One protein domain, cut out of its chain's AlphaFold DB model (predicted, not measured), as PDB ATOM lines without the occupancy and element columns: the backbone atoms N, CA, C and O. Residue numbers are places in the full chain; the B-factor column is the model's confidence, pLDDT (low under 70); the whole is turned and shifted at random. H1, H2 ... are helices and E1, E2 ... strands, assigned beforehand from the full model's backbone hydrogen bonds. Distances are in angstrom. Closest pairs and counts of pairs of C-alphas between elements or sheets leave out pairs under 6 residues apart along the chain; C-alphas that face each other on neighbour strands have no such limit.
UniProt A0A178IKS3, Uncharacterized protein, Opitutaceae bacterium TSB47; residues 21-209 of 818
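AT A GLANCE: This is residues 21 to 209 of the 818 residues of an uncharacterized protein of Opitutaceae bacterium TSB47 (UniProt A0A178IKS3). Little is regular structure, but the backbone winds in stacked turns, a solenoid with two parallel sheets face to face, a sandwich: E1 E2 E5 E7 E9, and the branched E3 E4 E6 E8 E10 E11. Eleven named strands and three named helices, H1 after E1, H2 and H3 after E4, hold 75 of 189 printed residues, mixed in class. The whole is compact, radius of gyration of the C-alphas 16.0 A, spanning 47 by 38 by 31 A.

HOW THE PARTS SIT: Start at E1, residues 57 to 59, and E2, 88 to 94, parallel neighbours, N 57 and O 89 2.8 A apart, within hydrogen-bond range. H1, 77 to 83, between them completes a strand-helix-strand unit with left-handed crossover. Find E6, 151 to 159, parallel to E8, 176 to 184, N 153 being 2.9 A from O 177.

IN THESE COORDINATES: Find C-alpha 57 at (193.403, 213.239, 320.835) and C-alpha 184 at (180.134, 220.483, 305.289).

THE WHOLE: The printed part has no cut, the link E1 to H1 is long, and 9 residues have pLDDT under 70.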
ATOM      1  N   ILE A  21     192.079 209.948 331.182       61.19
ATOM      2  CA  ILE A  21     193.160 210.919 331.028       61.19
ATOM      3  C   ILE A  21     193.748 210.709 329.639       61.19
ATOM      4  O   ILE A  21     194.541 209.797 329.395       61.19
ATOM      5  N   ALA A  22     193.266 211.520 328.705       69.06
ATOM      6  CA  ALA A  22     193.667 211.470 327.322       69.06
ATOM      7  C   ALA A  22     195.104 211.974 327.230       69.06
ATOM      8  O   ALA A  22     195.404 213.105 327.613       69.06
ATOM      9  N   LYS A  23     195.995 211.101 326.766       84.06
ATOM     10  CA  LYS A  23     197.417 211.411 326.645       84.06
ATOM     11  C   LYS A  23     197.625 212.480 325.559       84.06
ATOM     12  O   LYS A  23     196.938 212.431 324.530       84.06
ATOM     13  N   PRO A  24     198.563 213.420 325.752       91.06
ATOM     14  CA  PRO A  24     199.155 214.191 324.665       91.06
ATOM     15  C   PRO A  24     199.602 213.293 323.506       91.06
ATOM     16  O   PRO A  24     200.102 212.186 323.716       91.06
ATOM     17  N   ILE A  25     199.462 213.764 322.267       92.81
ATOM     18  CA  ILE A  25     199.979 213.025 321.106       92.81
ATOM     19  C   ILE A  25     201.514 212.943 321.101       92.81
ATOM     20  O   ILE A  25     202.051 212.024 320.485       92.81
ATOM     21  N   SER A  26     202.225 213.835 321.808       91.56
ATOM     22  CA  SER A  26     203.673 213.735 322.065       91.56
ATOM     23  C   SER A  26     204.107 212.399 322.670       91.56
ATOM     24  O   SER A  26     205.208 211.922 322.389       91.56
ATOM     25  N   ASP A  27     203.234 211.772 323.460       90.88
ATOM     26  CA  ASP A  27     203.516 210.537 324.199       90.88
ATOM     27  C   ASP A  27     203.554 209.303 323.277       90.88
ATOM     28  O   ASP A  27     203.902 208.209 323.717       90.88
ATOM     29  N   VAL A  28     203.194 209.479 322.000       91.38
ATOM     30  CA  VAL A  28     203.179 208.447 320.946       91.38
ATOM     31  C   VAL A  28     203.954 208.909 319.701       91.38
ATOM     32  O   VAL A  28     204.625 208.111 319.048       91.38
ATOM     33  N   LEU A  29     203.903 210.205 319.368       90.12
ATOM     34  CA  LEU A  29     204.660 210.839 318.282       90.12
ATOM     35  C   LEU A  29     205.963 211.443 318.818       90.12
ATOM     36  O   LEU A  29     206.103 212.661 318.985       90.12
ATOM     37  N   HIS A  30     206.924 210.559 319.084       78.00
ATOM     38  CA  HIS A  30     208.217 210.908 319.674       78.00
ATOM     39  C   HIS A  30     209.123 211.749 318.751       78.00
ATOM     40  O   HIS A  30     210.036 212.411 319.241       78.00
ATOM     41  N   ALA A  31     208.890 211.748 317.432       72.62
ATOM     42  CA  ALA A  31     209.705 212.469 316.451       72.62
ATOM     43  C   ALA A  31     208.930 213.605 315.763       72.62
ATOM     44  O   ALA A  31     207.775 213.447 315.375       72.62
ATOM     45  N   GLU A  32     209.591 214.747 315.551       59.34
ATOM     46  CA  GLU A  32     208.942 215.989 315.089       59.34
ATOM     47  C   GLU A  32     208.390 215.915 313.658       59.34
ATOM     48  O   GLU A  32     207.425 216.596 313.327       59.34
ATOM     49  N   ASN A  33     208.970 215.039 312.832       61.75
ATOM     50  CA  ASN A  33     208.583 214.822 311.436       61.75
ATOM     51  C   ASN A  33     207.629 213.621 311.250       61.75
ATOM     52  O   ASN A  33     207.386 213.197 310.119       61.75
ATOM     53  N   GLN A  34     207.114 213.024 312.331       78.81
ATOM     54  CA  GLN A  34     206.229 211.863 312.238       78.81
ATOM     55  C   GLN A  34     204.789 212.300 311.932       78.81
ATOM     56  O   GLN A  34     204.125 212.928 312.753       78.81
ATOM     57  N   ALA A  35     204.294 211.942 310.744       91.38
ATOM     58  CA  ALA A  35     202.950 212.311 310.312       91.38
ATOM     59  C   ALA A  35     201.856 211.694 311.208       91.38
ATOM     60  O   ALA A  35     201.909 210.507 311.560       91.38
ATOM     61  N   PHE A  36     200.851 212.509 311.540       96.44
ATOM     62  CA  PHE A  36     199.731 212.143 312.402       96.44
ATOM     63  C   PHE A  36     198.677 211.356 311.613       96.44
ATOM     64  O   PHE A  36     198.060 211.853 310.675       96.44
ATOM     65  N   ASP A  37     198.481 210.100 311.991       96.38
ATOM     66  CA  ASP A  37     197.684 209.100 311.283       96.38
ATOM     67  C   ASP A  37     196.582 208.525 312.193       96.38
ATOM     68  O   ASP A  37     196.578 207.325 312.455       96.38
ATOM     69  N   PRO A  38     195.638 209.332 312.711       96.06
ATOM     70  CA  PRO A  38     194.729 208.912 313.786       96.06
ATOM     71  C   PRO A  38     193.870 207.672 313.480       96.06
ATOM     72  O   PRO A  38     193.401 207.028 314.409       96.06
ATOM     73  N   TRP A  39     193.705 207.279 312.210       96.75
ATOM     74  CA  TRP A  39     193.076 206.011 311.794       96.75
ATOM     75  C   TRP A  39     193.948 204.756 311.991       96.75
ATOM     76  O   TRP A  39     193.465 203.642 311.768       96.75
ATOM     77  N   ASN A  40     195.221 204.899 312.363       96.00
ATOM     78  CA  ASN A  40     196.151 203.804 312.629       96.00
ATOM     79  C   ASN A  40     195.830 203.157 313.986       96.00
ATOM     80  O   ASN A  40     196.372 203.529 315.024       96.00
ATOM     81  N   LYS A  41     194.923 202.177 313.962       94.75
ATOM     82  CA  LYS A  41     194.410 201.482 315.154       94.75
ATOM     83  C   LYS A  41     195.464 200.690 315.934       94.75
ATOM     84  O   LYS A  41     195.184 200.315 317.063       94.75
ATOM     85  N   GLU A  42     196.641 200.440 315.364       94.62
ATOM     86  CA  GLU A  42     197.757 199.795 316.064       94.62
ATOM     87  C   GLU A  42     198.549 200.833 316.867       94.62
ATOM     88  O   GLU A  42     198.660 200.719 318.086       94.62
ATOM     89  N   ARG A  43     199.009 201.914 316.213       93.88
ATOM     90  CA  ARG A  43     199.699 203.037 316.881       93.88
ATOM     91  C   ARG A  43     198.820 203.697 317.945       93.88
ATOM     92  O   ARG A  43     199.298 204.048 319.018       93.88
ATOM     93  N   TRP A  44     197.535 203.854 317.643       94.56
ATOM     94  CA  TRP A  44     196.552 204.521 318.492       94.56
ATOM     95  C   TRP A  44     195.633 203.530 319.215       94.56
ATOM     96  O   TRP A  44     194.518 203.905 319.563       94.56
ATOM     97  N   ALA A  45     196.066 202.284 319.455       94.12
ATOM     98  CA  ALA A  45     195.241 201.240 320.081       94.12
ATOM     99  C   ALA A  45     194.549 201.712 321.371       94.12
ATOM    100  O   ALA A  45     193.364 201.462 321.569       94.12
ATOM    101  N   ASP A  46     195.251 202.501 322.186       91.94
ATOM    102  CA  ASP A  46     194.729 203.102 323.415       91.94
ATOM    103  C   ASP A  46     193.475 203.983 323.193       91.94
ATOM    104  O   ASP A  46     192.685 204.158 324.114       91.94
ATOM    105  N   TRP A  47     193.272 204.550 322.000       94.38
ATOM    106  CA  TRP A  47     192.138 205.415 321.638       94.38
ATOM    107  C   TRP A  47     190.948 204.656 321.037       94.38
ATOM    108  O   TRP A  47     189.900 205.270 320.805       94.38
ATOM    109  N   TYR A  48     191.088 203.351 320.785       94.88
ATOM    110  CA  TYR A  48     190.119 202.535 320.057       94.88
ATOM    111  C   TYR A  48     189.570 201.368 320.882       94.88
ATOM    112  O   TYR A  48     190.295 200.666 321.574       94.88
ATOM    113  N   GLU A  49     188.276 201.098 320.720       94.75
ATOM    114  CA  GLU A  49     187.598 199.947 321.322       94.75
ATOM    115  C   GLU A  49     186.549 199.433 320.325       94.75
ATOM    116  O   GLU A  49     185.788 200.224 319.763       94.75
ATOM    117  N   ASP A  50     186.543 198.131 320.024       92.62
ATOM    118  CA  ASP A  50     185.831 197.532 318.871       92.62
ATOM    119  C   ASP A  50     186.120 198.243 317.530       92.62
ATOM    120  O   ASP A  50     185.298 198.296 316.612       92.62
ATOM    121  N   GLY A  51     187.294 198.871 317.419       91.00
ATOM    122  CA  GLY A  51     187.669 199.681 316.264       91.00
ATOM    123  C   GLY A  51     186.887 200.995 316.100       91.00
ATOM    124  O   GLY A  51     187.015 201.616 315.038       91.00
ATOM    125  N   GLN A  52     186.129 201.438 317.110       93.06
ATOM    126  CA  GLN A  52     185.532 202.779 317.204       93.06
ATOM    127  C   GLN A  52     186.361 203.679 318.132       93.06
ATOM    128  O   GLN A  52     187.008 203.181 319.049       93.06
ATOM    129  N   ILE A  53     186.353 204.997 317.899       94.00
ATOM    130  CA  ILE A  53     187.094 205.951 318.742       94.00
ATOM    131  C   ILE A  53     186.396 206.064 320.104       94.00
ATOM    132  O   ILE A  53     185.183 206.283 320.152       94.00
ATOM    133  N   VAL A  54     187.157 205.968 321.196       94.56
ATOM    134  CA  VAL A  54     186.653 206.105 322.576       94.56
ATOM    135  C   VAL A  54     187.399 207.132 323.433       94.56
ATOM    136  O   VAL A  54     186.893 207.490 324.492       94.56
ATOM    137  N   LYS A  55     188.543 207.667 322.984       94.25
ATOM    138  CA  LYS A  55     189.280 208.754 323.666       94.25
ATOM    139  C   LYS A  55     189.510 209.944 322.719       94.25
ATOM    140  O   LYS A  55     189.605 209.727 321.510       94.25
ATOM    141  N   PRO A  56     189.612 211.190 323.216       95.25
ATOM    142  CA  PRO A  56     190.023 212.336 322.409       95.25
ATOM    143  C   PRO A  56     191.543 212.357 322.193       95.25
ATOM    144  O   PRO A  56     192.312 211.884 323.030       95.25
ATOM    145  N   PHE A  57     191.991 212.948 321.090       96.19
ATOM    146  CA  PHE A  57     193.403 213.239 320.835       96.19
ATOM    147  C   PHE A  57     193.746 214.624 321.400       96.19
ATOM    148  O   PHE A  57     193.182 215.629 320.954       96.19
ATOM    149  N   ILE A  58     194.660 214.689 322.372       95.19
ATOM    150  CA  ILE A  58     195.142 215.958 322.929       95.19
ATOM    151  C   ILE A  58     196.315 216.450 322.079       95.19
ATOM    152  O   ILE A  58     197.388 215.850 322.075       95.19
ATOM    153  N   ILE A  59     196.094 217.529 321.330       94.50
ATOM    154  CA  ILE A  59     197.068 218.110 320.406       94.50
ATOM    155  C   ILE A  59     197.889 219.162 321.158       94.50
ATOM    156  O   ILE A  59     197.474 220.313 321.295       94.50
ATOM    157  N   ASP A  60     199.045 218.742 321.671       92.06
ATOM    158  CA  ASP A  60     199.987 219.569 322.437       92.06
ATOM    159  C   ASP A  60     201.088 220.207 321.564       92.06
ATOM    160  O   ASP A  60     201.761 221.152 321.986       92.06
ATOM    161  N   ARG A  61     201.309 219.656 320.363       91.88
ATOM    162  CA  ARG A  61     202.401 219.979 319.433       91.88
ATOM    163  C   ARG A  61     201.876 220.221 318.020       91.88
ATOM    164  O   ARG A  61     200.825 219.704 317.643       91.88
ATOM    165  N   SER A  62     202.638 220.964 317.219       94.31
ATOM    166  CA  SER A  62     202.387 221.080 315.778       94.31
ATOM    167  C   SER A  62     202.504 219.716 315.089       94.31
ATOM    168  O   SER A  62     203.391 218.928 315.430       94.31
ATOM    169  N   VAL A  63     201.627 219.452 314.117       95.19
ATOM    170  CA  VAL A  63     201.559 218.200 313.348       95.19
ATOM    171  C   VAL A  63     201.086 218.427 311.914       95.19
ATOM    172  O   VAL A  63     200.301 219.329 311.629       95.19
ATOM    173  N   THR A  64     201.511 217.536 311.019       96.75
ATOM    174  CA  THR A  64     200.904 217.347 309.694       96.75
ATOM    175  C   THR A  64     200.238 215.974 309.653       96.75
ATOM    176  O   THR A  64     200.842 214.984 310.070       96.75
ATOM    177  N   PHE A  65     199.000 215.900 309.171       97.81
ATOM    178  CA  PHE A  65     198.289 214.637 308.981       97.81
ATOM    179  C   PHE A  65     198.963 213.793 307.887       97.81
ATOM    180  O   PHE A  65     199.455 214.313 306.883       97.81
ATOM    181  N   ALA A  66     198.973 212.472 308.056       96.75
ATOM    182  CA  ALA A  66     199.424 211.559 307.012       96.75
ATOM    183  C   ALA A  66     198.515 211.673 305.765       96.75
ATOM    184  O   ALA A  66     197.303 211.846 305.911       96.75
ATOM    185  N   PRO A  67     199.058 211.591 304.538       94.88
ATOM    186  CA  PRO A  67     198.252 211.716 303.328       94.88
ATOM    187  C   PRO A  67     197.263 210.549 303.211       94.88
ATOM    188  O   PRO A  67     197.601 209.397 303.495       94.88
ATOM    189  N   ARG A  68     196.034 210.840 302.776       95.56
ATOM    190  CA  ARG A  68     194.963 209.847 302.635       95.56
ATOM    191  C   ARG A  68     194.001 210.257 301.516       95.56
ATOM    192  O   ARG A  68     193.485 211.369 301.548       95.56
ATOM    193  N   THR A  69     193.762 209.370 300.548       92.62
ATOM    194  CA  THR A  69     192.851 209.621 299.412       92.62
ATOM    195  C   THR A  69     191.385 209.445 299.801       92.62
ATOM    196  O   THR A  69     190.559 210.311 299.533       92.62
ATOM    197  N   GLU A  70     191.071 208.339 300.475       96.62
ATOM    198  CA  GLU A  70     189.713 208.023 300.912       96.62
ATOM    199  C   GLU A  70     189.329 208.795 302.178       96.62
ATOM    200  O   GLU A  70     190.159 208.933 303.081       96.62
ATOM    201  N   PRO A  71     188.059 209.197 302.354       96.94
ATOM    202  CA  PRO A  71     187.587 209.703 303.634       96.94
ATOM    203  C   PRO A  71     187.907 208.747 304.787       96.94
ATOM    204  O   PRO A  71     187.800 207.519 304.673       96.94
ATOM    205  N   TRP A  72     188.312 209.298 305.928       97.38
ATOM    206  CA  TRP A  72     188.313 208.547 307.175       97.38
ATOM    207  C   TRP A  72     186.923 208.670 307.795       97.38
ATOM    208  O   TRP A  72     186.564 209.691 308.383       97.38
ATOM    209  N   THR A  73     186.126 207.615 307.616       95.69
ATOM    210  CA  THR A  73     184.797 207.502 308.220       95.69
ATOM    211  C   THR A  73     184.880 206.849 309.598       95.69
ATOM    212  O   THR A  73     185.635 205.896 309.806       95.69
ATOM    213  N   PHE A  74     184.093 207.346 310.553       93.94
ATOM    214  CA  PHE A  74     183.988 206.768 311.896       93.94
ATOM    215  C   PHE A  74     182.617 207.046 312.530       93.94
ATOM    216  O   PHE A  74     181.852 207.880 312.050       93.94
ATOM    217  N   SER A  75     182.292 206.308 313.594       91.44
ATOM    218  CA  SER A  75     181.121 206.565 314.442       91.44
ATOM    219  C   SER A  75     181.532 207.371 315.670       91.44
ATOM    220  O   SER A  75     182.622 207.174 316.206       91.44
ATOM    221  N   LEU A  76     180.638 208.246 316.134       92.31
ATOM    222  CA  LEU A  76     180.805 209.026 317.361       92.31
ATOM    223  C   LEU A  76     179.880 208.581 318.503       92.31
ATOM    224  O   LEU A  76     179.905 209.204 319.561       92.31
ATOM    225  N   GLU A  77     179.063 207.535 318.333       91.50
ATOM    226  CA  GLU A  77     178.136 207.110 319.398       91.50
ATOM    227  C   GLU A  77     178.884 206.452 320.575       91.50
ATOM    228  O   GLU A  77     178.607 206.804 321.719       91.50
ATOM    229  N   LYS A  78     179.899 205.598 320.334       92.19
ATOM    230  CA  LYS A  78     180.737 205.047 321.424       92.19
ATOM    231  C   LYS A  78     181.603 206.132 322.080       92.19
ATOM    232  O   LYS A  78     181.648 206.218 323.303       92.19
ATOM    233  N   PHE A  79     182.171 207.048 321.287       93.44
ATOM    234  CA  PHE A  79     182.879 208.233 321.792       93.44
ATOM    235  C   PHE A  79     182.009 209.065 322.750       93.44
ATOM    236  O   PHE A  79     182.448 209.409 323.843       93.44
ATOM    237  N   LYS A  80     180.766 209.362 322.356       92.12
ATOM    238  CA  LYS A  80     179.763 210.095 323.148       92.12
ATOM    239  C   LYS A  80     179.326 209.327 324.399       92.12
ATOM    240  O   LYS A  80     179.088 209.949 325.428       92.12
ATOM    241  N   ALA A  81     179.217 208.000 324.325       90.25
ATOM    242  CA  ALA A  81     178.886 207.167 325.480       90.25
ATOM    243  C   ALA A  81     179.990 207.204 326.555       90.25
ATOM    244  O   ALA A  81     179.674 207.261 327.737       90.25
ATOM    245  N   VAL A  82     181.265 207.234 326.145       89.88
ATOM    246  CA  VAL A  82     182.424 207.285 327.057       89.88
ATOM    247  C   VAL A  82     182.731 208.711 327.544       89.88
ATOM    248  O   VAL A  82     182.990 208.913 328.725       89.88
ATOM    249  N   ASN A  83     182.683 209.714 326.661       88.00
ATOM    250  CA  ASN A  83     183.142 211.087 326.940       88.00
ATOM    251  C   ASN A  83     181.998 212.090 327.173       88.00
ATOM    252  O   ASN A  83     182.248 213.289 327.309       88.00
ATOM    253  N   GLY A  84     180.745 211.632 327.168       87.44
ATOM    254  CA  GLY A  84     179.561 212.480 327.272       87.44
ATOM    255  C   GLY A  84     179.273 213.338 326.031       87.44
ATOM    256  O   GLY A  84     179.947 213.282 324.997       87.44
ATOM    257  N   VAL A  85     178.227 214.161 326.141       83.44
ATOM    258  CA  VAL A  85     177.894 215.192 325.143       83.44
ATOM    259  C   VAL A  85     178.837 216.391 325.258       83.44
ATOM    260  O   VAL A  85     179.377 216.668 326.325       83.44
ATOM    261  N   SER A  86     179.002 217.146 324.169       85.19
ATOM    262  CA  SER A  86     179.850 218.348 324.116       85.19
ATOM    263  C   SER A  86     181.353 218.103 324.338       85.19
ATOM    264  O   SER A  86     182.110 219.046 324.591       85.19
ATOM    265  N   SER A  87     181.813 216.862 324.181       89.94
ATOM    266  CA  SER A  87     183.232 216.515 324.032       89.94
ATOM    267  C   SER A  87     183.691 216.655 322.572       89.94
ATOM    268  O   SER A  87     182.865 216.686 321.660       89.94
ATOM    269  N   ALA A  88     185.000 216.788 322.347       94.81
ATOM    270  CA  ALA A  88     185.599 217.025 321.029       94.81
ATOM    271  C   ALA A  88     186.635 215.943 320.697       94.81
ATOM    272  O   ALA A  88     187.365 215.526 321.592       94.81
ATOM    273  N   VAL A  89     186.703 215.496 319.439       96.56
ATOM    274  CA  VAL A  89     187.619 214.416 319.011       96.56
ATOM    275  C   VAL A  89     189.082 214.859 319.077       96.56
ATOM    276  O   VAL A  89     189.935 214.079 319.489       96.56
ATOM    277  N   PHE A  90     189.359 216.114 318.721       97.44
ATOM    278  CA  PHE A  90     190.679 216.735 318.818       97.44
ATOM    279  C   PHE A  90     190.595 217.933 319.760       97.44
ATOM    280  O   PHE A  90     189.758 218.821 319.574       97.44
ATOM    281  N   VAL A  91     191.463 217.977 320.768       95.62
ATOM    282  CA  VAL A  91     191.495 219.064 321.751       95.62
ATOM    283  C   VAL A  91     192.882 219.689 321.743       95.62
ATOM    284  O   VAL A  91     193.855 219.049 322.124       95.62
ATOM    285  N   ILE A  92     192.972 220.939 321.300       93.44
ATOM    286  CA  ILE A  92     194.198 221.728 321.322       93.44
ATOM    287  C   ILE A  92     194.317 222.362 322.710       93.44
ATOM    288  O   ILE A  92     193.442 223.134 323.112       93.44
ATOM    289  N   GLN A  93     195.380 222.028 323.442       86.50
ATOM    290  CA  GLN A  93     195.598 222.424 324.839       86.50
ATOM    291  C   GLN A  93     197.057 222.834 325.093       86.50
ATOM    292  O   GLN A  93     197.940 222.606 324.271       86.50
ATOM    293  N   GLY A  94     197.296 223.460 326.249       79.81
ATOM    294  CA  GLY A  94     198.590 224.027 326.636       79.81
ATOM    295  C   GLY A  94     198.675 225.540 326.409       79.81
ATOM    296  O   GLY A  94     197.702 226.178 326.010       79.81
ATOM    297  N   GLY A  95     199.843 226.119 326.702       80.44
ATOM    298  CA  GLY A  95     200.093 227.566 326.604       80.44
ATOM    299  C   GLY A  95     200.901 228.018 325.384       80.44
ATOM    300  O   GLY A  95     201.186 229.206 325.271       80.44
ATOM    301  N   ARG A  96     201.286 227.098 324.487       86.44
ATOM    302  CA  ARG A  96     202.069 227.391 323.270       86.44
ATOM    303  C   ARG A  96     201.201 227.336 322.004       86.44
ATOM    304  O   ARG A  96     200.322 226.474 321.945       86.44
ATOM    305  N   PRO A  97     201.466 228.170 320.982       91.56
ATOM    306  CA  PRO A  97     200.853 228.031 319.662       91.56
ATOM    307  C   PRO A  97     201.193 226.687 319.004       91.56
ATOM    308  O   PRO A  97     202.289 226.159 319.200       91.56
ATOM    309  N   VAL A  98     200.277 226.147 318.194       93.06
ATOM    310  CA  VAL A  98     200.515 224.933 317.386       93.06
ATOM    311  C   VAL A  98     199.947 225.069 315.973       93.06
ATOM    312  O   VAL A  98     198.917 225.710 315.770       93.06
ATOM    313  N   VAL A  99     200.592 224.431 314.996       96.38
ATOM    314  CA  VAL A  99     200.120 224.346 313.604       96.38
ATOM    315  C   VAL A  99     199.651 222.924 313.312       96.38
ATOM    316  O   VAL A  99     200.414 221.973 313.462       96.38
ATOM    317  N   ILE A 100     198.401 222.790 312.880       97.69
ATOM    318  CA  ILE A 100     197.746 221.532 312.522       97.69
ATOM    319  C   ILE A 100     197.436 221.581 311.026       97.69
ATOM    320  O   ILE A 100     196.458 222.202 310.596       97.69
ATOM    321  N   ASP A 101     198.280 220.936 310.225       98.12
ATOM    322  CA  ASP A 101     198.076 220.819 308.782       98.12
ATOM    323  C   ASP A 101     197.343 219.515 308.459       98.12
ATOM    324  O   ASP A 101     197.879 218.419 308.626       98.12
ATOM    325  N   GLY A 102     196.095 219.622 308.011       97.94
ATOM    326  CA  GLY A 102     195.255 218.484 307.665       97.94
ATOM    327  C   GLY A 102     195.658 217.750 306.390       97.94
ATOM    328  O   GLY A 102     195.064 216.714 306.113       97.94
ATOM    329  N   ASN A 103     196.632 218.238 305.610       97.12
ATOM    330  CA  ASN A 103     197.141 217.551 304.413       97.12
ATOM    331  C   ASN A 103     196.030 217.087 303.433       97.12
ATOM    332  O   ASN A 103     196.113 216.039 302.797       97.12
ATOM    333  N   ASN A 104     194.959 217.881 303.343       97.44
ATOM    334  CA  ASN A 104     193.736 217.661 302.565       97.44
ATOM    335  C   ASN A 104     192.878 216.439 302.963       97.44
ATOM    336  O   ASN A 104     191.977 216.072 302.206       97.44
ATOM    337  N   VAL A 105     193.078 215.830 304.142       98.19
ATOM    338  CA  VAL A 105     192.253 214.682 304.567       98.19
ATOM    339  C   VAL A 105     190.782 215.060 304.792       98.19
ATOM    340  O   VAL A 105     190.439 216.186 305.171       98.19
ATOM    341  N   VAL A 106     189.900 214.076 304.602       98.50
ATOM    342  CA  VAL A 106     188.460 214.190 304.863       98.50
ATOM    343  C   VAL A 106     188.097 213.394 306.115       98.50
ATOM    344  O   VAL A 106     188.236 212.171 306.137       98.50
ATOM    345  N   LEU A 107     187.604 214.089 307.142       98.19
ATOM    346  CA  LEU A 107     187.055 213.502 308.365       98.19
ATOM    347  C   LEU A 107     185.527 213.453 308.260       98.19
ATOM    348  O   LEU A 107     184.873 214.500 308.262       98.19
ATOM    349  N   ASP A 108     184.958 212.248 308.177       97.25
ATOM    350  CA  ASP A 108     183.516 212.054 308.007       97.25
ATOM    351  C   ASP A 108     182.891 211.269 309.169       97.25
ATOM    352  O   ASP A 108     182.847 210.034 309.193       97.25
ATOM    353  N   ALA A 109     182.369 212.027 310.130       95.62
ATOM    354  CA  ALA A 109     181.675 211.526 311.307       95.62
ATOM    355  C   ALA A 109     180.148 211.402 311.116       95.62
ATOM    356  O   ALA A 109     179.425 211.138 312.081       95.62
ATOM    357  N   ARG A 110     179.622 211.609 309.897       93.81
ATOM    358  CA  ARG A 110     178.179 211.481 309.626       93.81
ATOM    359  C   ARG A 110     177.724 210.040 309.837       93.81
ATOM    360  O   ARG A 110     178.412 209.102 309.416       93.81
ATOM    361  N   LYS A 111     176.529 209.860 310.405       90.75
ATOM    362  CA  LYS A 111     175.885 208.540 310.462       90.75
ATOM    363  C   LYS A 111     175.586 208.028 309.041       90.75
ATOM    364  O   LYS A 111     175.307 208.864 308.174       90.75
ATOM    365  N   PRO A 112     175.680 206.710 308.772       90.31
ATOM    366  CA  PRO A 112     175.568 206.149 307.423       90.31
ATOM    367  C   PRO A 112     174.343 206.630 306.635       90.31
ATOM    368  O   PRO A 112     174.475 207.049 305.490       90.31
ATOM    369  N   GLU A 113     173.179 206.678 307.278       90.12
ATOM    370  CA  GLU A 113     171.882 207.049 306.707       90.12
ATOM    371  C   GLU A 113     171.790 208.501 306.192       90.12
ATOM    372  O   GLU A 113     170.885 208.820 305.417       90.12
ATOM    373  N   TYR A 114     172.743 209.366 306.565       90.44
ATOM    374  CA  TYR A 114     172.872 210.756 306.099       90.44
ATOM    375  C   TYR A 114     174.106 210.985 305.200       90.44
ATOM    376  O   TYR A 114     174.451 212.133 304.880       90.44
ATOM    377  N   ARG A 115     174.821 209.922 304.792       90.50
ATOM    378  CA  ARG A 115     176.023 210.064 303.950       90.50
ATOM    379  C   ARG A 115     175.684 210.428 302.507       90.50
ATOM    380  O   ARG A 115     176.284 211.365 301.974       90.50
ATOM    381  N   ASP A 116     174.664 209.794 301.949       89.50
ATOM    382  CA  ASP A 116     174.342 209.890 300.517       89.50
ATOM    383  C   ASP A 116     173.328 210.997 300.184       89.50
ATOM    384  O   ASP A 116     172.990 211.214 299.023       89.50
ATOM    385  N   TRP A 117     172.857 211.742 301.191       89.44
ATOM    386  CA  TRP A 117     171.936 212.866 300.997       89.44
ATOM    387  C   TRP A 117     172.579 213.945 300.112       89.44
ATOM    388  O   TRP A 117     173.702 214.390 300.358       89.44
ATOM    389  N   SER A 118     171.868 214.410 299.091       86.69
ATOM    390  CA  SER A 118     172.225 215.595 298.307       86.69
ATOM    391  C   SER A 118     171.958 216.886 299.098       86.69
ATOM    392  O   SER A 118     171.329 216.866 300.153       86.69
ATOM    393  N   ALA A 119     172.401 218.039 298.592       81.00
ATOM    394  CA  ALA A 119     172.024 219.331 299.178       81.00
ATOM    395  C   ALA A 119     170.498 219.572 299.127       81.00
ATOM    396  O   ALA A 119     169.922 220.141 300.051       81.00
ATOM    397  N   ARG A 120     169.826 219.053 298.088       83.62
ATOM    398  CA  ARG A 120     168.364 219.089 297.941       83.62
ATOM    399  C   ARG A 120     167.653 218.268 299.022       83.62
ATOM    400  O   ARG A 120     166.651 218.726 299.562       83.62
ATOM    401  N   ASP A 121     168.194 217.105 299.389       88.44
ATOM    402  CA  ASP A 121     167.633 216.262 300.454       88.44
ATOM    403  C   ASP A 121     167.577 216.992 301.801       88.44
ATOM    404  O   ASP A 121     166.575 216.890 302.504       88.44
ATOM    405  N   TRP A 122     168.599 217.787 302.134       84.69
ATOM    406  CA  TRP A 122     168.616 218.614 303.349       84.69
ATOM    407  C   TRP A 122     167.543 219.716 303.360       84.69
ATOM    408  O   TRP A 122     167.133 220.156 304.433       84.69
ATOM    409  N   HIS A 123     167.050 220.141 302.192       81.94
ATOM    410  CA  HIS A 123     165.929 221.080 302.085       81.94
ATOM    411  C   HIS A 123     164.564 220.384 302.050       81.94
ATOM    412  O   HIS A 123     163.601 220.935 302.581       81.94
ATOM    413  N   GLU A 124     164.442 219.199 301.453       83.06
ATOM    414  CA  GLU A 124     163.139 218.563 301.197       83.06
ATOM    415  C   GLU A 124     162.755 217.451 302.189       83.06
ATOM    416  O   GLU A 124     161.564 217.279 302.462       83.06
ATOM    417  N   LYS A 125     163.713 216.711 302.766       87.00
ATOM    418  CA  LYS A 125     163.417 215.604 303.692       87.00
ATOM    419  C   LYS A 125     163.238 216.090 305.140       87.00
ATOM    420  O   LYS A 125     163.998 216.942 305.601       87.00
ATOM    421  N   PRO A 126     162.273 215.536 305.898       84.19
ATOM    422  CA  PRO A 126     162.140 215.814 307.324       84.19
ATOM    423  C   PRO A 126     163.251 215.124 308.132       84.19
ATOM    424  O   PRO A 126     163.633 213.991 307.850       84.19
ATOM    425  N   PHE A 127     163.729 215.794 309.179       85.75
ATOM    426  CA  PHE A 127     164.718 215.282 310.131       85.75
ATOM    427  C   PHE A 127     164.533 215.950 311.503       85.75
ATOM    428  O   PHE A 127     164.033 217.077 311.571       85.75
ATOM    429  N   LYS A 128     164.991 215.328 312.599       81.81
ATOM    430  CA  LYS A 128     165.234 216.052 313.861       81.81
ATOM    431  C   LYS A 128     166.726 216.356 314.004       81.81
ATOM    432  O   LYS A 128     167.576 215.499 313.779       81.81
ATOM    433  N   ARG A 129     167.061 217.580 314.428       76.19
ATOM    434  CA  ARG A 129     168.454 218.054 314.591       76.19
ATOM    435  C   ARG A 129     169.311 217.121 315.459       76.19
ATOM    436  O   ARG A 129     170.487 216.933 315.175       76.19
ATOM    437  N   ASP A 130     168.713 216.549 316.502       74.00
ATOM    438  CA  ASP A 130     169.381 215.678 317.475       74.00
ATOM    439  C   ASP A 130     169.449 214.192 317.046       74.00
ATOM    440  O   ASP A 130     170.033 213.380 317.757       74.00
ATOM    441  N   GLU A 131     168.896 213.824 315.881       79.12
ATOM    442  CA  GLU A 131     169.046 212.480 315.291       79.12
ATOM    443  C   GLU A 131     170.306 212.383 314.419       79.12
ATOM    444  O   GLU A 131     171.020 211.381 314.474       79.12
ATOM    445  N   ILE A 132     170.613 213.451 313.669       77.62
ATOM    446  CA  ILE A 132     171.652 213.483 312.623       77.62
ATOM    447  C   ILE A 132     173.078 213.322 313.167       77.62
ATOM    448  O   ILE A 132     173.962 212.819 312.474       77.62
ATOM    449  N   ASN A 133     173.326 213.765 314.397       78.38
ATOM    450  CA  ASN A 133     174.661 213.817 314.987       78.38
ATOM    451  C   ASN A 133     174.620 213.539 316.498       78.38
ATOM    452  O   ASN A 133     173.564 213.485 317.122       78.38
ATOM    453  N   THR A 134     175.796 213.381 317.095       80.19
ATOM    454  CA  THR A 134     175.972 212.888 318.466       80.19
ATOM    455  C   THR A 134     176.131 213.978 319.532       80.19
ATOM    456  O   THR A 134     176.352 213.647 320.696       80.19
ATOM    457  N   ARG A 135     176.037 215.267 319.165       88.44
ATOM    458  CA  ARG A 135     176.491 216.423 319.972       88.44
ATOM    459  C   ARG A 135     177.985 216.378 320.352       88.44
ATOM    460  O   ARG A 135     178.382 216.959 321.359       88.44
ATOM    461  N   VAL A 136     178.808 215.720 319.534       91.81
ATOM    462  CA  VAL A 136     180.281 215.683 319.636       91.81
ATOM    463  C   VAL A 136     180.900 216.626 318.601       91.81
ATOM    464  O   VAL A 136     180.326 216.863 317.533       91.81
ATOM    465  N   TYR A 137     182.035 217.233 318.947       95.50
ATOM    466  CA  TYR A 137     182.685 218.292 318.171       95.50
ATOM    467  C   TYR A 137     183.946 217.755 317.470       95.50
ATOM    468  O   TYR A 137     184.517 216.755 317.903       95.50
ATOM    469  N   GLY A 138     184.388 218.410 316.396       97.31
ATOM    470  CA  GLY A 138     185.619 218.054 315.685       97.31
ATOM    471  C   GLY A 138     186.853 218.508 316.460       97.31
ATOM    472  O   GLY A 138     187.410 217.747 317.250       97.31
ATOM    473  N   PHE A 139     187.247 219.762 316.248       97.88
ATOM    474  CA  PHE A 139     188.395 220.401 316.891       97.88
ATOM    475  C   PHE A 139     187.945 221.418 317.952       97.88
ATOM    476  O   PHE A 139     187.068 222.243 317.697       97.88
ATOM    477  N   ARG A 140     188.564 221.387 319.136       95.44
ATOM    478  CA  ARG A 140     188.366 222.355 320.227       95.44
ATOM    479  C   ARG A 140     189.679 223.050 320.557       95.44
ATOM    480  O   ARG A 140     190.601 222.396 321.031       95.44
ATOM    481  N   PHE A 141     189.726 224.367 320.408       93.56
ATOM    482  CA  PHE A 141     190.789 225.209 320.946       93.56
ATOM    483  C   PHE A 141     190.470 225.565 322.404       93.56
ATOM    484  O   PHE A 141     189.454 226.198 322.705       93.56
ATOM    485  N   GLN A 142     191.318 225.085 323.310       88.56
ATOM    486  CA  GLN A 142     191.231 225.279 324.757       88.56
ATOM    487  C   GLN A 142     192.643 225.546 325.304       88.56
ATOM    488  O   GLN A 142     193.130 224.852 326.198       88.56
ATOM    489  N   GLN A 143     193.322 226.529 324.718       85.25
ATOM    490  CA  GLN A 143     194.667 226.919 325.123       85.25
ATOM    491  C   GLN A 143     194.612 228.026 326.181       85.25
ATOM    492  O   GLN A 143     193.646 228.787 326.266       85.25
ATOM    493  N   SER A 144     195.652 228.100 327.008       75.94
ATOM    494  CA  SER A 144     195.772 229.076 328.092       75.94
ATOM    495  C   SER A 144     197.219 229.548 328.198       75.94
ATOM    496  O   SER A 144     198.075 228.850 328.740       75.94
ATOM    497  N   GLY A 145     197.476 230.722 327.640       74.00
ATOM    498  CA  GLY A 145     198.773 231.383 327.559       74.00
ATOM    499  C   GLY A 145     198.595 232.746 326.894       74.00
ATOM    500  O   GLY A 145     197.471 233.113 326.549       74.00
ATOM    501  N   ASN A 146     199.693 233.470 326.695       77.12
ATOM    502  CA  ASN A 146     199.709 234.772 326.034       77.12
ATOM    503  C   ASN A 146     200.845 234.783 325.002       77.12
ATOM    504  O   ASN A 146     201.985 234.472 325.352       77.12
ATOM    505  N   SER A 147     200.531 235.046 323.732       81.88
ATOM    506  CA  SER A 147     201.499 235.057 322.625       81.88
ATOM    507  C   SER A 147     200.863 235.638 321.365       81.88
ATOM    508  O   SER A 147     199.798 235.179 320.956       81.88
ATOM    509  N   ASP A 148     201.568 236.542 320.684       82.88
ATOM    510  CA  ASP A 148     201.126 237.136 319.412       82.88
ATOM    511  C   ASP A 148     201.084 236.126 318.248       82.88
ATOM    512  O   ASP A 148     200.385 236.329 317.254       82.88
ATOM    513  N   LEU A 149     201.832 235.020 318.356       89.75
ATOM    514  CA  LEU A 149     201.827 233.951 317.360       89.75
ATOM    515  C   LEU A 149     200.533 233.116 317.462       89.75
ATOM    516  O   LEU A 149     200.207 232.636 318.552       89.75
ATOM    517  N   PRO A 150     199.814 232.886 316.346       92.50
ATOM    518  CA  PRO A 150     198.550 232.158 316.345       92.50
ATOM    519  C   PRO A 150     198.731 230.638 316.359       92.50
ATOM    520  O   PRO A 150     199.643 230.099 315.726       92.50
ATOM    521  N   SER A 151     197.772 229.924 316.951       94.69
ATOM    522  CA  SER A 151     197.552 228.513 316.604       94.69
ATOM    523  C   SER A 151     196.776 228.402 315.291       94.69
ATOM    524  O   SER A 151     195.820 229.144 315.068       94.69
ATOM    525  N   ILE A 152     197.144 227.462 314.422       97.56
ATOM    526  CA  ILE A 152     196.597 227.346 313.063       97.56
ATOM    527  C   ILE A 152     196.005 225.950 312.848       97.56
ATOM    528  O   ILE A 152     196.669 224.953 313.118       97.56
ATOM    529  N   LEU A 153     194.786 225.867 312.308       98.56
ATOM    530  CA  LEU A 153     194.211 224.643 311.734       98.56
ATOM    531  C   LEU A 153     193.925 224.883 310.254       98.56
ATOM    532  O   LEU A 153     193.270 225.871 309.909       98.56
ATOM    533  N   ARG A 154     194.394 223.984 309.382       98.69
ATOM    534  CA  ARG A 154     194.254 224.175 307.935       98.69
ATOM    535  C   ARG A 154     194.140 222.911 307.098       98.69
ATOM    536  O   ARG A 154     194.379 221.815 307.594       98.69
ATOM    537  N   ASN A 155     193.823 223.094 305.815       98.62
ATOM    538  CA  ASN A 155     193.873 222.065 304.766       98.62
ATOM    539  C   ASN A 155     193.099 220.785 305.135       98.62
ATOM    540  O   ASN A 155     193.638 219.684 305.034       98.62
ATOM    541  N   ILE A 156     191.858 220.906 305.613       98.62
ATOM    542  CA  ILE A 156     191.083 219.756 306.109       98.62
ATOM    543  C   ILE A 156     189.600 219.855 305.740       98.62
ATOM    544  O   ILE A 156     189.035 220.949 305.677       98.62
ATOM    545  N   THR A 157     188.952 218.712 305.515       98.69
ATOM    546  CA  THR A 157     187.495 218.632 305.322       98.69
ATOM    547  C   THR A 157     186.835 217.980 306.535       98.69
ATOM    548  O   THR A 157     187.268 216.916 306.970       98.69
ATOM    549  N   LEU A 158     185.785 218.606 307.076       98.44
ATOM    550  CA  LEU A 158     185.135 218.221 308.336       98.44
ATOM    551  C   LEU A 158     183.624 218.044 308.146       98.44
ATOM    552  O   LEU A 158     182.939 218.994 307.745       98.44
ATOM    553  N   MET A 159     183.098 216.853 308.451       96.94
ATOM    554  CA  MET A 159     181.689 216.507 308.221       96.94
ATOM    555  C   MET A 159     181.049 215.736 309.385       96.94
ATOM    556  O   MET A 159     181.662 214.837 309.955       96.94
ATOM    557  N   GLY A 160     179.780 216.034 309.687       93.56
ATOM    558  CA  GLY A 160     178.952 215.299 310.657       93.56
ATOM    559  C   GLY A 160     179.069 215.722 312.126       93.56
ATOM    560  O   GLY A 160     178.382 215.153 312.975       93.56
ATOM    561  N   PHE A 161     179.890 216.721 312.449       95.62
ATOM    562  CA  PHE A 161     180.068 217.208 313.819       95.62
ATOM    563  C   PHE A 161     178.942 218.163 314.250       95.62
ATOM    564  O   PHE A 161     178.275 218.794 313.427       95.62
ATOM    565  N   TRP A 162     178.746 218.342 315.558       94.75
ATOM    566  CA  TRP A 162     177.874 219.411 316.073       94.75
ATOM    567  C   TRP A 162     178.528 220.793 315.940       94.75
ATOM    568  O   TRP A 162     177.876 221.745 315.523       94.75
ATOM    569  N   ARG A 163     179.830 220.878 316.224       95.75
ATOM    570  CA  ARG A 163     180.715 222.008 315.903       95.75
ATOM    571  C   ARG A 163     181.936 221.419 315.205       95.75
ATOM    572  O   ARG A 163     182.560 220.528 315.782       95.75
ATOM    573  N   ALA A 164     182.251 221.829 313.977       97.62
ATOM    574  CA  ALA A 164     183.420 221.285 313.275       97.62
ATOM    575  C   ALA A 164     184.725 221.809 313.894       97.62
ATOM    576  O   ALA A 164     185.639 221.025 314.155       97.62
ATOM    577  N   VAL A 165     184.763 223.108 314.207       98.12
ATOM    578  CA  VAL A 165     185.816 223.755 314.999       98.12
ATOM    579  C   VAL A 165     185.179 224.715 316.012       98.12
ATOM    580  O   VAL A 165     184.236 225.434 315.673       98.12
ATOM    581  N   GLU A 166     185.681 224.739 317.247       95.94
ATOM    582  CA  GLU A 166     185.324 225.744 318.257       95.94
ATOM    583  C   GLU A 166     186.535 226.308 319.010       95.94
ATOM    584  O   GLU A 166     187.551 225.626 319.160       95.94
ATOM    585  N   THR A 167     186.388 227.508 319.571       92.50
ATOM    586  CA  THR A 167     187.177 227.985 320.723       92.50
ATOM    587  C   THR A 167     186.375 227.853 322.028       92.50
ATOM    588  O   THR A 167     185.161 227.631 322.010       92.50
ATOM    589  N   ARG A 168     187.037 228.016 323.181       84.56
ATOM    590  CA  ARG A 168     186.405 228.223 324.502       84.56
ATOM    591  C   ARG A 168     186.657 229.647 325.010       84.56
ATOM    592  O   ARG A 168     187.724 230.183 324.753       84.56
ATOM    593  N   HIS A 169     185.747 230.212 325.815       67.19
ATOM    594  CA  HIS A 169     185.776 231.632 326.232       67.19
ATOM    595  C   HIS A 169     187.095 232.132 326.861       67.19
ATOM    596  O   HIS A 169     187.357 233.327 326.813       67.19
ATOM    597  N   ARG A 170     187.941 231.250 327.422       63.97
ATOM    598  CA  ARG A 170     189.278 231.605 327.950       63.97
ATOM    599  C   ARG A 170     190.341 231.843 326.856       63.97
ATOM    600  O   ARG A 170     191.421 232.339 327.156       63.97
ATOM    601  N   GLN A 171     190.036 231.539 325.594       63.78
ATOM    602  CA  GLN A 171     190.858 231.826 324.414       63.78
ATOM    603  C   GLN A 171     190.738 233.319 324.031       63.78
ATOM    604  O   GLN A 171     190.185 233.675 322.994       63.78
ATOM    605  N   GLN A 172     191.196 234.213 324.911       62.69
ATOM    606  CA  GLN A 172     191.251 235.666 324.666       62.69
ATOM    607  C   GLN A 172     192.666 236.141 324.284       62.69
ATOM    608  O   GLN A 172     192.806 237.058 323.479       62.69
ATOM    609  N   GLN A 173     193.705 235.492 324.826       67.62
ATOM    610  CA  GLN A 173     195.115 235.917 324.742       67.62
ATOM    611  C   GLN A 173     195.979 235.126 323.734       67.62
ATOM    612  O   GLN A 173     197.140 235.460 323.522       67.62
ATOM    613  N   LEU A 174     195.433 234.076 323.110       82.56
ATOM    614  CA  LEU A 174     196.115 233.287 322.074       82.56
ATOM    615  C   LEU A 174     195.307 233.344 320.770       82.56
ATOM    616  O   LEU A 174     194.261 232.683 320.702       82.56
ATOM    617  N   PRO A 175     195.772 234.093 319.750       88.88
ATOM    618  CA  PRO A 175     195.123 234.168 318.448       88.88
ATOM    619  C   PRO A 175     194.965 232.795 317.785       88.88
ATOM    620  O   PRO A 175     195.761 231.874 318.000       88.88
ATOM    621  N   VAL A 176     193.948 232.654 316.935       93.94
ATOM    622  CA  VAL A 176     193.694 231.416 316.180       93.94
ATOM    623  C   VAL A 176     193.409 231.700 314.708       93.94
ATOM    624  O   VAL A 176     192.711 232.656 314.381       93.94
ATOM    625  N   ILE A 177     193.925 230.859 313.810       97.69
ATOM    626  CA  ILE A 177     193.659 230.928 312.367       97.69
ATOM    627  C   ILE A 177     193.059 229.604 311.891       97.69
ATOM    628  O   ILE A 177     193.654 228.538 312.051       97.69
ATOM    629  N   TRP A 178     191.889 229.677 311.262       98.44
ATOM    630  CA  TRP A 178     191.218 228.563 310.595       98.44
ATOM    631  C   TRP A 178     191.225 228.844 309.088       98.44
ATOM    632  O   TRP A 178     190.492 229.720 308.624       98.44
ATOM    633  N   GLU A 179     192.087 228.158 308.326       98.62
ATOM    634  CA  GLU A 179     192.336 228.489 306.912       98.62
ATOM    635  C   GLU A 179     192.216 227.306 305.937       98.62
ATOM    636  O   GLU A 179     192.662 226.199 306.222       98.62
ATOM    637  N   ASN A 180     191.624 227.525 304.756       98.69
ATOM    638  CA  ASN A 180     191.414 226.473 303.740       98.69
ATOM    639  C   ASN A 180     190.733 225.198 304.309       98.69
ATOM    640  O   ASN A 180     191.094 224.064 303.988       98.69
ATOM    641  N   ILE A 181     189.747 225.385 305.190       98.88
ATOM    642  CA  ILE A 181     188.926 224.306 305.755       98.88
ATOM    643  C   ILE A 181     187.637 224.175 304.938       98.88
ATOM    644  O   ILE A 181     186.967 225.171 304.660       98.88
ATOM    645  N   THR A 182     187.240 222.949 304.591       98.75
ATOM    646  CA  THR A 182     185.910 222.667 304.025       98.75
ATOM    647  C   THR A 182     185.024 222.028 305.092       98.75
ATOM    648  O   THR A 182     185.120 220.836 305.374       98.75
ATOM    649  N   ALA A 183     184.147 222.814 305.707       98.19
ATOM    650  CA  ALA A 183     183.200 222.338 306.706       98.19
ATOM    651  C   ALA A 183     181.828 222.117 306.052       98.19
ATOM    652  O   ALA A 183     181.199 223.065 305.579       98.19
ATOM    653  N   ARG A 184     181.359 220.862 306.011       94.56
ATOM    654  CA  ARG A 184     180.134 220.483 305.289       94.56
ATOM    655  C   ARG A 184     179.243 219.541 306.099       94.56
ATOM    656  O   ARG A 184     179.733 218.536 306.600       94.56
ATOM    657  N   ARG A 185     177.930 219.809 306.175       92.31
ATOM    658  CA  ARG A 185     176.945 218.969 306.911       92.31
ATOM    659  C   ARG A 185     177.298 218.780 308.391       92.31
ATOM    660  O   ARG A 185     177.261 217.673 308.926       92.31
ATOM    661  N   ASN A 186     177.676 219.873 309.042       94.88
ATOM    662  CA  ASN A 186     177.815 219.952 310.496       94.88
ATOM    663  C   ASN A 186     176.557 220.623 311.080       94.88
ATOM    664  O   ASN A 186     175.754 221.165 310.323       94.88
ATOM    665  N   THR A 187     176.345 220.629 312.400       94.12
ATOM    666  CA  THR A 187     175.255 221.463 312.964       94.12
ATOM    667  C   THR A 187     175.631 222.942 312.911       94.12
ATOM    668  O   THR A 187     174.859 223.761 312.414       94.12
ATOM    669  N   CYS A 188     176.852 223.246 313.338       95.94
ATOM    670  CA  CYS A 188     177.577 224.482 313.096       95.94
ATOM    671  C   CYS A 188     178.969 224.124 312.547       95.94
ATOM    672  O   CYS A 188     179.568 223.140 312.989       95.94
ATOM    673  N   ALA A 189     179.492 224.880 311.581       97.50
ATOM    674  CA  ALA A 189     180.872 224.697 311.140       97.50
ATOM    675  C   ALA A 189     181.847 225.311 312.152       97.50
ATOM    676  O   ALA A 189     182.676 224.598 312.717       97.50
ATOM    677  N   PHE A 190     181.709 226.610 312.412       98.25
ATOM    678  CA  PHE A 190     182.665 227.393 313.193       98.25
ATOM    679  C   PHE A 190     181.972 228.086 314.366       98.25
ATOM    680  O   PHE A 190     181.077 228.903 314.163       98.25
ATOM    681  N   TYR A 191     182.385 227.759 315.592       96.69
ATOM    682  CA  TYR A 191     181.811 228.318 316.817       96.69
ATOM    683  C   TYR A 191     182.849 229.177 317.542       96.69
ATOM    684  O   TYR A 191     183.820 228.653 318.096       96.69
ATOM    685  N   THR A 192     182.664 230.493 317.520       94.00
ATOM    686  CA  THR A 192     183.637 231.458 318.031       94.00
ATOM    687  C   THR A 192     183.214 232.009 319.394       94.00
ATOM    688  O   THR A 192     182.111 232.510 319.596       94.00
ATOM    689  N   THR A 193     184.130 231.882 320.351       88.50
ATOM    690  CA  THR A 193     184.120 232.484 321.692       88.50
ATOM    691  C   THR A 193     185.487 233.122 321.950       88.50
ATOM    692  O   THR A 193     186.486 232.708 321.355       88.50
ATOM    693  N   GLY A 194     185.562 234.120 322.832       83.88
ATOM    694  CA  GLY A 194     186.823 234.825 323.080       83.88
ATOM    695  C   GLY A 194     187.275 235.683 321.890       83.88
ATOM    696  O   GLY A 194     186.467 236.034 321.019       83.88
ATOM    697  N   GLY A 195     188.557 236.046 321.890       86.44
ATOM    698  CA  GLY A 195     189.102 237.144 321.094       86.44
ATOM    699  C   GLY A 195     189.975 236.723 319.908       86.44
ATOM    700  O   GLY A 195     190.486 235.607 319.857       86.44
ATOM    701  N   ASN A 196     190.225 237.679 319.010       84.50
ATOM    702  CA  ASN A 196     191.431 237.751 318.172       84.50
ATOM    703  C   ASN A 196     191.653 236.556 317.210       84.50
ATOM    704  O   ASN A 196     192.775 236.066 317.059       84.50
ATOM    705  N   GLY A 197     190.593 236.072 316.553       93.19
ATOM    706  CA  GLY A 197     190.661 234.956 315.596       93.19
ATOM    707  C   GLY A 197     190.489 235.346 314.119       93.19
ATOM    708  O   GLY A 197     189.937 236.395 313.788       93.19
ATOM    709  N   ILE A 198     190.931 234.481 313.199       97.75
ATOM    710  CA  ILE A 198     190.770 234.645 311.744       97.75
ATOM    711  C   ILE A 198     190.201 233.364 311.120       97.75
ATOM    712  O   ILE A 198     190.736 232.277 311.320       97.75
ATOM    713  N   ILE A 199     189.158 233.496 310.300       98.69
ATOM    714  CA  ILE A 199     188.581 232.424 309.479       98.69
ATOM    715  C   ILE A 199     188.722 232.835 308.011       98.69
ATOM    716  O   ILE A 199     188.082 233.804 307.588       98.69
ATOM    717  N   ARG A 200     189.562 232.137 307.232       98.75
ATOM    718  CA  ARG A 200     189.892 232.569 305.862       98.75
ATOM    719  C   ARG A 200     189.983 231.476 304.805       98.75
ATOM    720  O   ARG A 200     190.496 230.388 305.051       98.75
ATOM    721  N   ASN A 201     189.574 231.797 303.578       98.75
ATOM    722  CA  ASN A 201     189.630 230.889 302.420       98.75
ATOM    723  C   ASN A 201     188.858 229.559 302.630       98.75
ATOM    724  O   ASN A 201     189.118 228.567 301.946       98.75
ATOM    725  N   CYS A 202     187.942 229.502 303.602       98.88
ATOM    726  CA  CYS A 202     187.186 228.307 303.967       98.88
ATOM    727  C   CYS A 202     185.905 228.165 303.132       98.88
ATOM    728  O   CYS A 202     185.363 229.131 302.594       98.88
ATOM    729  N   ARG A 203     185.383 226.937 303.062       98.81
ATOM    730  CA  ARG A 203     184.107 226.604 302.412       98.81
ATOM    731  C   ARG A 203     183.149 226.051 303.458       98.81
ATOM    732  O   ARG A 203     183.452 225.034 304.082       98.81
ATOM    733  N   VAL A 204     182.018 226.719 303.662       98.50
ATOM    734  CA  VAL A 204     181.060 226.422 304.736       98.50
ATOM    735  C   VAL A 204     179.704 226.121 304.112       98.50
ATOM    736  O   VAL A 204     179.009 227.035 303.664       98.50
ATOM    737  N   PHE A 205     179.349 224.836 304.038       95.81
ATOM    738  CA  PHE A 205     178.212 224.361 303.242       95.81
ATOM    739  C   PHE A 205     177.256 223.446 304.013       95.81
ATOM    740  O   PHE A 205     177.682 222.574 304.774       95.81
ATOM    741  N   GLU A 206     175.959 223.538 303.706       93.00
ATOM    742  CA  GLU A 206     174.953 222.530 304.095       93.00
ATOM    743  C   GLU A 206     174.851 222.313 305.624       93.00
ATOM    744  O   GLU A 206     174.513 221.219 306.082       93.00
ATOM    745  N   SER A 207     175.187 223.322 306.441       93.88
ATOM    746  CA  SER A 207     175.160 223.198 307.906       93.88
ATOM    747  C   SER A 207     173.731 223.266 308.451       93.88
ATOM    748  O   SER A 207     172.955 224.151 308.088       93.88
ATOM    749  N   ILE A 208     173.385 222.347 309.359       91.81
ATOM    750  CA  ILE A 208     172.005 222.088 309.806       91.81
ATOM    751  C   ILE A 208     171.397 223.317 310.489       91.81
ATOM    752  O   ILE A 208     170.271 223.703 310.173       91.81
ATOM    753  N   SER A 209     172.142 223.928 311.415       91.38
ATOM    754  CA  SER A 209     171.693 225.100 312.166       91.38
ATOM    755  C   SER A 209     172.241 226.406 311.605       91.38
ATOM    756  O   SER A 209     171.444 227.294 311.351       91.38
TER     757      SER A 209